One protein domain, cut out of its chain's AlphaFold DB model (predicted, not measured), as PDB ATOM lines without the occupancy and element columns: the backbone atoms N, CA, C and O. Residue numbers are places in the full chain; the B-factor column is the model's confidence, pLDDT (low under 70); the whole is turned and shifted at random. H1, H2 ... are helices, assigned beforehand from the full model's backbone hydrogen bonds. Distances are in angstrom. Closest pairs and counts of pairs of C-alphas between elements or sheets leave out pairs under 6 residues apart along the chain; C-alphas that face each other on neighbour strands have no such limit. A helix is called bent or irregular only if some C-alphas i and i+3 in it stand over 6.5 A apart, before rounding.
ATOM      1  N   ASP A 262     207.282 264.330 170.790       63.69
ATOM      2  CA  ASP A 262     208.340 263.664 171.560       63.69
ATOM      3  C   ASP A 262     208.734 262.313 170.939       63.69
ATOM      4  O   ASP A 262     209.917 261.989 170.893       63.69
ATOM      5  N   ASP A 263     207.783 261.566 170.381       69.12
ATOM      6  CA  ASP A 263     208.052 260.266 169.756       69.12
ATOM      7  C   ASP A 263     208.895 260.382 168.483       69.12
ATOM      8  O   ASP A 263     209.821 259.597 168.283       69.12
ATOM      9  N   GLN A 264     208.653 261.403 167.655       68.69
ATOM     10  CA  GLN A 264     209.495 261.678 166.486       68.69
ATOM     11  C   GLN A 264     210.921 262.071 166.890       68.69
ATOM     12  O   GLN A 264     211.876 261.658 166.231       68.69
ATOM     13  N   ILE A 265     211.080 262.818 167.990       66.62
ATOM     14  CA  ILE A 265     212.399 263.162 168.544       66.62
ATOM     15  C   ILE A 265     213.110 261.902 169.025       66.62
ATOM     16  O   ILE A 265     214.263 261.682 168.669       66.62
ATOM     17  N   TYR A 266     212.429 261.058 169.804       71.31
ATOM     18  CA  TYR A 266     213.021 259.828 170.325       71.31
ATOM     19  C   TYR A 266     213.409 258.856 169.217       71.31
ATOM     20  O   TYR A 266     214.473 258.255 169.311       71.31
ATOM     21  N   LYS A 267     212.600 258.740 168.159       78.19
ATOM     22  CA  LYS A 267     212.922 257.902 167.002       78.19
ATOM     23  C   LYS A 267     214.189 258.385 166.289       78.19
ATOM     24  O   LYS A 267     215.122 257.610 166.136       78.19
ATOM     25  N   ARG A 268     214.262 259.673 165.933       73.94
ATOM     26  CA  ARG A 268     215.439 260.235 165.243       73.94
ATOM     27  C   ARG A 268     216.704 260.164 166.108       73.94
ATOM     28  O   ARG A 268     217.752 259.748 165.626       73.94
ATOM     29  N   LEU A 269     216.598 260.498 167.397       75.31
ATOM     30  CA  LEU A 269     217.719 260.389 168.338       75.31
ATOM     31  C   LEU A 269     218.167 258.943 168.564       75.31
ATOM     32  O   LEU A 269     219.345 258.702 168.809       75.31
ATOM     33  N   TRP A 270     217.243 257.984 168.516       84.12
ATOM     34  CA  TRP A 270     217.582 256.569 168.602       84.12
ATOM     35  C   TRP A 270     218.412 256.129 167.397       84.12
ATOM     36  O   TRP A 270     219.463 255.519 167.582       84.12
ATOM     37  N   ASP A 271     217.999 256.502 166.185       79.19
ATOM     38  CA  ASP A 271     218.733 256.172 164.962       79.19
ATOM     39  C   ASP A 271     220.145 256.795 164.978       79.19
ATOM     40  O   ASP A 271     221.138 256.115 164.710       79.19
ATOM     41  N   GLU A 272     220.270 258.059 165.398       78.19
ATOM     42  CA  GLU A 272     221.569 258.721 165.591       78.19
ATOM     43  C   GLU A 272     222.434 258.029 166.652       78.19
ATOM     44  O   GLU A 272     223.644 257.871 166.470       78.19
ATOM     45  N   LEU A 273     221.832 257.588 167.760       78.06
ATOM     46  CA  LEU A 273     222.532 256.867 168.820       78.06
ATOM     47  C   LEU A 273     223.062 255.518 168.319       78.06
ATOM     48  O   LEU A 273     224.200 255.159 168.637       78.06
ATOM     49  N   VAL A 274     222.274 254.788 167.524       80.88
ATOM     50  CA  VAL A 274     222.691 253.532 166.883       80.88
ATOM     51  C   VAL A 274     223.885 253.786 165.963       80.88
ATOM     52  O   VAL A 274     224.908 253.114 166.098       80.88
ATOM     53  N   GLN A 275     223.823 254.815 165.111       78.81
ATOM     54  CA  GLN A 275     224.933 255.173 164.217       78.81
ATOM     55  C   GLN A 275     226.195 255.590 164.982       78.81
ATOM     56  O   GLN A 275     227.293 255.119 164.676       78.81
ATOM     57  N   LYS A 276     226.059 256.427 166.019       79.81
ATOM     58  CA  LYS A 276     227.186 256.893 166.843       79.81
ATOM     59  C   LYS A 276     227.907 255.734 167.530       79.81
ATOM     60  O   LYS A 276     229.133 255.746 167.635       79.81
ATOM     61  N   ASN A 277     227.161 254.729 167.984       78.69
ATOM     62  CA  ASN A 277     227.721 253.579 168.692       78.69
ATOM     63  C   ASN A 277     228.114 252.418 167.772       78.69
ATOM     64  O   ASN A 277     228.821 251.515 168.225       78.69
ATOM     65  N   LYS A 278     227.732 252.453 166.489       79.75
ATOM     66  CA  LYS A 278     227.998 251.392 165.512       79.75
ATOM     67  C   LYS A 278     229.457 250.977 165.495       79.75
ATOM     68  O   LYS A 278     229.746 249.806 165.680       79.75
ATOM     69  N   ALA A 279     230.388 251.917 165.344       76.75
ATOM     70  CA  ALA A 279     231.812 251.586 165.256       76.75
ATOM     71  C   ALA A 279     232.350 250.916 166.534       76.75
ATOM     72  O   ALA A 279     233.128 249.967 166.453       76.75
ATOM     73  N   SER A 280     231.926 251.394 167.709       82.75
ATOM     74  CA  SER A 280     232.383 250.869 169.002       82.75
ATOM     75  C   SER A 280     231.813 249.476 169.266       82.75
ATOM     76  O   SER A 280     232.560 248.536 169.536       82.75
ATOM     77  N   ILE A 281     230.495 249.325 169.127       83.62
ATOM     78  CA  ILE A 281     229.796 248.067 169.400       83.62
ATOM     79  C   ILE A 281     230.145 247.022 168.336       83.62
ATOM     80  O   ILE A 281     230.423 245.876 168.674       83.62
ATOM     81  N   ALA A 282     230.232 247.400 167.059       83.62
ATOM     82  CA  ALA A 282     230.639 246.485 165.996       83.62
ATOM     83  C   ALA A 282     232.055 245.939 166.214       83.62
ATOM     84  O   ALA A 282     232.297 244.752 165.998       83.62
ATOM     85  N   LYS A 283     232.991 246.779 166.685       83.31
ATOM     86  CA  LYS A 283     234.325 246.309 167.072       83.31
ATOM     87  C   LYS A 283     234.259 245.369 168.266       83.31
ATOM     88  O   LYS A 283     234.904 244.330 168.215       83.31
ATOM     89  N   GLN A 284     233.476 245.680 169.297       84.75
ATOM     90  CA  GLN A 284     233.296 244.794 170.452       84.75
ATOM     91  C   GLN A 284     232.769 243.411 170.035       84.75
ATOM     92  O   GLN A 284     233.380 242.400 170.371       84.75
ATOM     93  N   LYS A 285     231.712 243.357 169.219       84.81
ATOM     94  CA  LYS A 285     231.167 242.090 168.704       84.81
ATOM     95  C   LYS A 285     232.170 241.360 167.807       84.81
ATOM     96  O   LYS A 285     232.315 240.145 167.880       84.81
ATOM     97  N   ALA A 286     232.922 242.085 166.978       84.88
ATOM     98  CA  ALA A 286     234.015 241.497 166.204       84.88
ATOM     99  C   ALA A 286     235.124 240.920 167.108       84.88
ATOM    100  O   ALA A 286     235.658 239.856 166.802       84.88
ATOM    101  N   TYR A 287     235.452 241.566 168.232       84.19
ATOM    102  CA  TYR A 287     236.391 241.016 169.215       84.19
ATOM    103  C   TYR A 287     235.897 239.700 169.814       84.19
ATOM    104  O   TYR A 287     236.712 238.803 169.993       84.19
ATOM    105  N   GLU A 288     234.601 239.562 170.093       85.25
ATOM    106  CA  GLU A 288     234.016 238.324 170.632       85.25
ATOM    107  C   GLU A 288     234.163 237.151 169.652       85.25
ATOM    108  O   GLU A 288     234.572 236.062 170.051       85.25
ATOM    109  N   VAL A 289     233.958 237.392 168.352       85.19
ATOM    110  CA  VAL A 289     234.180 236.387 167.293       85.19
ATOM    111  C   VAL A 289     235.653 235.962 167.208       85.19
ATOM    112  O   VAL A 289     235.958 234.787 167.010       85.19
ATOM    113  N   HIS A 290     236.585 236.904 167.395       84.62
ATOM    114  CA  HIS A 290     238.035 236.660 167.330       84.62
ATOM    115  C   HIS A 290     238.686 236.445 168.709       84.62
ATOM    116  O   HIS A 290     239.917 236.467 168.820       84.62
ATOM    117  N   ALA A 291     237.895 236.221 169.766       85.00
ATOM    118  CA  ALA A 291     238.373 236.210 171.152       85.00
ATOM    119  C   ALA A 291     239.425 235.122 171.400       85.00
ATOM    120  O   ALA A 291     240.453 235.385 172.025       85.00
ATOM    121  N   ASN A 292     239.220 233.928 170.838       86.56
ATOM    122  CA  ASN A 292     240.154 232.806 170.962       86.56
ATOM    123  C   ASN A 292     241.494 233.094 170.272       86.56
ATOM    124  O   ASN A 292     242.554 232.822 170.836       86.56
ATOM    125  N   ALA A 293     241.465 233.699 169.081       83.94
ATOM    126  CA  ALA A 293     242.674 234.060 168.344       83.94
ATOM    127  C   ALA A 293     243.466 235.169 169.060       83.94
ATOM    128  O   ALA A 293     244.693 235.101 169.160       83.94
ATOM    129  N   TRP A 294     242.769 236.148 169.645       81.81
ATOM    130  CA  TRP A 294     243.384 237.158 170.506       81.81
ATOM    131  C   TRP A 294     243.922 236.588 171.817       81.81
ATOM    132  O   TRP A 294     244.996 237.000 172.259       81.81
ATOM    133  N   GLY A 295     243.210 235.642 172.431       84.81
ATOM    134  CA  GLY A 295     243.658 234.917 173.619       84.81
ATOM    135  C   GLY A 295     244.954 234.152 173.351       84.81
ATOM    136  O   GLY A 295     245.929 234.323 174.081       84.81
ATOM    137  N   ALA A 296     245.005 233.408 172.244       84.44
ATOM    138  CA  ALA A 296     246.196 232.686 171.804       84.44
ATOM    139  C   ALA A 296     247.373 233.629 171.503       84.44
ATOM    140  O   ALA A 296     248.506 233.346 171.894       84.44
ATOM    141  N   LEU A 297     247.126 234.781 170.865       85.44
ATOM    142  CA  LEU A 297     248.164 235.788 170.645       85.44
ATOM    143  C   LEU A 297     248.698 236.343 171.975       85.44
ATOM    144  O   LEU A 297     249.909 236.445 172.129       85.44
ATOM    145  N   ARG A 298     247.839 236.667 172.953       82.06
ATOM    146  CA  ARG A 298     248.268 237.175 174.275       82.06
ATOM    147  C   ARG A 298     249.094 236.165 175.071       82.06
ATOM    148  O   ARG A 298     249.948 236.576 175.848       82.06
ATOM    149  N   GLN A 299     248.848 234.872 174.882       84.50
ATOM    150  CA  GLN A 299     249.607 233.803 175.534       84.50
ATOM    151  C   GLN A 299     250.987 233.572 174.899       84.50
ATOM    152  O   GLN A 299     251.850 232.950 175.520       84.50
ATOM    153  N   ARG A 300     251.244 234.091 173.688       80.62
ATOM    154  CA  ARG A 300     252.585 234.046 173.090       80.62
ATOM    155  C   ARG A 300     253.513 235.004 173.832       80.62
ATOM    156  O   ARG A 300     253.255 236.201 173.898       80.62
ATOM    157  N   ASN A 301     254.629 234.474 174.327       79.50
ATOM    158  CA  ASN A 301     255.678 235.244 174.990       79.50
ATOM    159  C   ASN A 301     256.910 235.356 174.062       79.50
ATOM    160  O   ASN A 301     257.764 234.465 174.086       79.50
ATOM    161  N   PRO A 302     256.990 236.376 173.182       82.56
ATOM    162  CA  PRO A 302     258.025 236.453 172.151       82.56
ATOM    163  C   PRO A 302     259.400 236.781 172.753       82.56
ATOM    164  O   PRO A 302     259.620 237.885 173.261       82.56
ATOM    165  N   LYS A 303     260.347 235.837 172.672       85.81
ATOM    166  CA  LYS A 303     261.689 235.969 173.273       85.81
ATOM    167  C   LYS A 303     262.741 236.467 172.280       85.81
ATOM    168  O   LYS A 303     263.617 237.238 172.668       85.81
ATOM    169  N   THR A 304     262.644 236.099 171.002       88.06
ATOM    170  CA  THR A 304     263.617 236.501 169.971       88.06
ATOM    171  C   THR A 304     263.149 237.717 169.155       88.06
ATOM    172  O   THR A 304     261.976 238.099 169.180       88.06
ATOM    173  N   LYS A 305     264.061 238.359 168.401       85.25
ATOM    174  CA  LYS A 305     263.694 239.436 167.454       85.25
ATOM    175  C   LYS A 305     262.720 238.941 166.374       85.25
ATOM    176  O   LYS A 305     261.793 239.670 166.031       85.25
ATOM    177  N   ALA A 306     262.907 237.714 165.885       82.69
ATOM    178  CA  ALA A 306     262.016 237.093 164.910       82.69
ATOM    179  C   ALA A 306     260.611 236.872 165.498       82.69
ATOM    180  O   ALA A 306     259.624 237.248 164.866       82.69
ATOM    181  N   ASP A 307     260.516 236.396 166.745       81.12
ATOM    182  CA  ASP A 307     259.226 236.194 167.424       81.12
ATOM    183  C   ASP A 307     258.478 237.509 167.640       81.12
ATOM    184  O   ASP A 307     257.265 237.576 167.460       81.12
ATOM    185  N   LYS A 308     259.196 238.577 168.008       87.44
ATOM    186  CA  LYS A 308     258.602 239.912 168.181       87.44
ATOM    187  C   LYS A 308     258.050 240.451 166.862       87.44
ATOM    188  O   LYS A 308     256.976 241.053 166.856       87.44
ATOM    189  N   GLN A 309     258.746 240.209 165.752       88.19
ATOM    190  CA  GLN A 309     258.272 240.604 164.427       88.19
ATOM    191  C   GLN A 309     257.064 239.764 163.986       88.19
ATOM    192  O   GLN A 309     256.069 240.330 163.540       88.19
ATOM    193  N   ALA A 310     257.099 238.443 164.180       83.19
ATOM    194  CA  ALA A 310     255.974 237.554 163.883       83.19
ATOM    195  C   ALA A 310     254.731 237.896 164.723       83.19
ATOM    196  O   ALA A 310     253.622 237.955 164.195       83.19
ATOM    197  N   TYR A 311     254.916 238.205 166.010       89.00
ATOM    198  CA  TYR A 311     253.858 238.692 166.896       89.00
ATOM    199  C   TYR A 311     253.234 239.986 166.369       89.00
ATOM    200  O   TYR A 311     252.012 240.110 166.323       89.00
ATOM    201  N   LYS A 312     254.059 240.952 165.944       90.62
ATOM    202  CA  LYS A 312     253.586 242.231 165.398       90.62
ATOM    203  C   LYS A 312     252.781 242.036 164.110       90.62
ATOM    204  O   LYS A 312     251.729 242.654 163.960       90.62
ATOM    205  N   THR A 313     253.245 241.171 163.211       90.62
ATOM    206  CA  THR A 313     252.539 240.839 161.966       90.62
ATOM    207  C   THR A 313     251.200 240.156 162.246       90.62
ATOM    208  O   THR A 313     250.182 240.551 161.683       90.62
ATOM    209  N   GLU A 314     251.177 239.182 163.158       87.94
ATOM    210  CA  GLU A 314     249.955 238.453 163.510       87.94
ATOM    211  C   GLU A 314     248.943 239.344 164.241       87.94
ATOM    212  O   GLU A 314     247.749 239.299 163.949       87.94
ATOM    213  N   LYS A 315     249.419 240.234 165.118       92.06
ATOM    214  CA  LYS A 315     248.593 241.276 165.736       92.06
ATOM    215  C   LYS A 315     247.924 242.155 164.677       92.06
ATOM    216  O   LYS A 315     246.710 242.324 164.713       92.06
ATOM    217  N   ALA A 316     248.689 242.656 163.706       89.12
ATOM    218  CA  ALA A 316     248.155 243.493 162.632       89.12
ATOM    219  C   ALA A 316     247.154 242.736 161.738       89.12
ATOM    220  O   ALA A 316     246.165 243.311 161.282       89.12
ATOM    221  N   ARG A 317     247.377 241.434 161.502       92.94
ATOM    222  CA  ARG A 317     246.435 240.567 160.778       92.94
ATOM    223  C   ARG A 317     245.107 240.437 161.528       92.94
ATOM    224  O   ARG A 317     244.053 240.593 160.914       92.94
ATOM    225  N   LEU A 318     245.154 240.191 162.839       89.12
ATOM    226  CA  LEU A 318     243.961 240.079 163.684       89.12
ATOM    227  C   LEU A 318     243.211 241.409 163.813       89.12
ATOM    228  O   LEU A 318     241.986 241.416 163.749       89.12
ATOM    229  N   GLU A 319     243.917 242.537 163.921       89.69
ATOM    230  CA  GLU A 319     243.303 243.873 163.905       89.69
ATOM    231  C   GLU A 319     242.546 244.127 162.590       89.69
ATOM    232  O   GLU A 319     241.384 244.529 162.617       89.69
ATOM    233  N   ARG A 320     243.139 243.785 161.436       90.12
ATOM    234  CA  ARG A 320     242.453 243.880 160.134       90.12
ATOM    235  C   ARG A 320     241.248 242.948 160.026       90.12
ATOM    236  O   ARG A 320     240.229 243.339 159.455       90.12
ATOM    237  N   ALA A 321     241.347 241.725 160.545       86.62
ATOM    238  CA  ALA A 321     240.238 240.773 160.546       86.62
ATOM    239  C   ALA A 321     239.060 241.287 161.389       86.62
ATOM    240  O   ALA A 321     237.909 241.201 160.957       86.62
ATOM    241  N   ILE A 322     239.349 241.898 162.541       87.31
ATOM    242  CA  ILE A 322     238.346 242.556 163.380       87.31
ATOM    243  C   ILE A 322     237.716 243.732 162.663       87.31
ATOM    244  O   ILE A 322     236.495 243.798 162.606       87.31
ATOM    245  N   ASP A 323     238.508 244.627 162.078       87.50
ATOM    246  CA  ASP A 323     237.962 245.782 161.366       87.50
ATOM    247  C   ASP A 323     237.102 245.352 160.165       87.50
ATOM    248  O   ASP A 323     236.088 245.982 159.868       87.50
ATOM    249  N   THR A 324     237.455 244.250 159.500       89.44
ATOM    250  CA  THR A 324     236.658 243.670 158.405       89.44
ATOM    251  C   THR A 324     235.346 243.080 158.920       89.44
ATOM    252  O   THR A 324     234.289 243.355 158.361       89.44
ATOM    253  N   THR A 325     235.398 242.329 160.020       87.81
ATOM    254  CA  THR A 325     234.208 241.747 160.664       87.81
ATOM    255  C   THR A 325     233.289 242.847 161.204       87.81
ATOM    256  O   THR A 325     232.076 242.781 161.038       87.81
ATOM    257  N   ALA A 326     233.863 243.909 161.779       85.56
ATOM    258  CA  ALA A 326     233.138 245.055 162.312       85.56
ATOM    259  C   ALA A 326     232.326 245.786 161.226       85.56
ATOM    260  O   ALA A 326     231.217 246.243 161.487       85.56
ATOM    261  N   LYS A 327     232.835 245.858 159.987       86.94
ATOM    262  CA  LYS A 327     232.107 246.457 158.853       86.94
ATOM    263  C   LYS A 327     230.855 245.674 158.442       86.94
ATOM    264  O   LYS A 327     229.985 246.256 157.804       86.94
ATOM    265  N   GLY A 328     230.766 244.388 158.789       84.38
ATOM    266  CA  GLY A 328     229.638 243.523 158.433       84.38
ATOM    267  C   GLY A 328     228.403 243.669 159.326       84.38
ATOM    268  O   GLY A 328     227.356 243.129 158.980       84.38
ATOM    269  N   TYR A 329     228.493 244.377 160.459       87.19
ATOM    270  CA  TYR A 329     227.356 244.523 161.372       87.19
ATOM    271  C   TYR A 329     226.345 245.564 160.881       87.19
ATOM    272  O   TYR A 329     226.689 246.705 160.550       87.19
ATOM    273  N   THR A 330     225.075 245.158 160.874       88.56
ATOM    274  CA  THR A 330     223.931 246.002 160.501       88.56
ATOM    275  C   THR A 330     223.463 246.861 161.670       88.56
ATOM    276  O   THR A 330     223.708 246.538 162.832       88.56
ATOM    277  N   ASP A 331     222.750 247.946 161.375       85.50
ATOM    278  CA  ASP A 331     222.235 248.856 162.405       85.50
ATOM    279  C   ASP A 331     221.234 248.157 163.337       85.50
ATOM    280  O   ASP A 331     221.253 248.398 164.543       85.50
ATOM    281  N   ASP A 332     220.461 247.198 162.822       86.56
ATOM    282  CA  ASP A 332     219.536 246.380 163.613       86.56
ATOM    283  C   ASP A 332     220.267 245.511 164.648       86.56
ATOM    284  O   ASP A 332     219.851 245.412 165.804       86.56
ATOM    285  N   GLN A 333     221.412 244.926 164.275       85.31
ATOM    286  CA  GLN A 333     222.240 244.139 165.198       85.31
ATOM    287  C   GLN A 333     222.877 244.997 166.298       85.31
ATOM    288  O   GLN A 333     223.147 244.486 167.390       85.31
ATOM    289  N   ILE A 334     223.131 246.279 166.021       85.38
ATOM    290  CA  ILE A 334     223.628 247.254 166.999       85.38
ATOM    291  C   ILE A 334     222.484 247.734 167.899       85.38
ATOM    292  O   ILE A 334     222.649 247.798 169.117       85.38
ATOM    293  N   ALA A 335     221.309 248.007 167.330       85.12
ATOM    294  CA  ALA A 335     220.117 248.406 168.068       85.12
ATOM    295  C   ALA A 335     219.691 247.331 169.078       85.12
ATOM    296  O   ALA A 335     219.391 247.647 170.230       85.12
ATOM    297  N   GLN A 336     219.734 246.058 168.679       85.75
ATOM    298  CA  GLN A 336     219.433 244.945 169.574       85.75
ATOM    299  C   GLN A 336     220.436 244.843 170.731       85.75
ATOM    300  O   GLN A 336     220.049 244.518 171.852       85.75
ATOM    301  N   GLU A 337     221.712 245.149 170.488       84.62
ATOM    302  CA  GLU A 337     222.746 245.136 171.526       84.62
ATOM    303  C   GLU A 337     222.531 246.253 172.555       84.62
ATOM    304  O   GLU A 337     222.575 246.017 173.762       84.62
ATOM    305  N   LEU A 338     222.202 247.458 172.080       82.75
ATOM    306  CA  LEU A 338     221.853 248.592 172.938       82.75
ATOM    307  C   LEU A 338     220.626 248.296 173.815       82.75
ATOM    308  O   LEU A 338     220.588 248.711 174.971       82.75
ATOM    309  N   LEU A 339     219.639 247.559 173.292       84.88
ATOM    310  CA  LEU A 339     218.486 247.098 174.071       84.88
ATOM    311  C   LEU A 339     218.873 246.014 175.085       84.88
ATOM    312  O   LEU A 339     218.455 246.071 176.241       84.88
ATOM    313  N   ASN A 340     219.706 245.051 174.681       82.56
ATOM    314  CA  ASN A 340     220.177 243.981 175.559       82.56
ATOM    315  C   ASN A 340     220.948 244.523 176.773       82.56
ATOM    316  O   ASN A 340     220.794 243.981 177.863       82.56
ATOM    317  N   ALA A 341     221.687 245.627 176.621       74.50
ATOM    318  CA  ALA A 341     222.384 246.300 177.720       74.50
ATOM    319  C   ALA A 341     221.451 246.833 178.831       74.50
ATOM    320  O   ALA A 341     221.919 247.178 179.915       74.50
ATOM    321  N   ARG A 342     220.132 246.904 178.585       69.00
ATOM    322  CA  ARG A 342     219.110 247.349 179.547       69.00
ATOM    323  C   ARG A 342     218.093 246.270 179.938       69.00
ATOM    324  O   ARG A 342     217.097 246.605 180.583       69.00
TER     325      ARG A 342
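AT A GLANCE: This is residues 262 to 342 of the 443 residues of an uncharacterized protein of Chlamydia sp. 32-24 (UniProt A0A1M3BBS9). This is a thin rod of helices: bent helix H1 starts one end, its residues 262 to 269 sticking out, a hairpin of H2 and H3 makes the other, and H4 stands crosswise near the bend. The 81 printed residues, all helix in class, have four named helices and no named strand. It is only just loose, close to extended: radius of gyration of the C-alphas 17.4 A, spans 62 by 19 by 15 A.

HOW THE PARTS SIT: H1, residues 262 to 289, one helix by its hydrogen bonds, is bent: C-alphas 276 and 279 are 7.2 A apart, and arms H1a, to 276, and H1b, from 279, stand at a steep 57 degrees. H2, residues 291 to 299, and H3, residues 305 to 327, form a hairpin, closest C-alphas Leu 297 and Lys 315, 7.4 A. H3 touches H1b with residues 322 to 327 alone, closest C-alphas Ala 326 and Ala 282, 4.7 A. H4, residues 331 to 340, touches H1a at residues 274 to 275 alone, about perpendicular at 75 degrees, closest C-alphas Ala 335 and Val 274, 5.9 A. In H1a, H1b, H2, H3 and H4 every O i to N i+4 pair is within hydrogen-bond range.

IN THESE COORDINATES: H1a, 20.6 A long, begins at C-alpha 262 (208.340, 263.664, 171.560). H3 is 33.5 A long. H4 ends at C-alpha 340 (220.177, 243.981, 175.559).

THE WHOLE: The printed part has no cut, and its three links are tight. pLDDT is under 70 at residues 262 to 265 and 342.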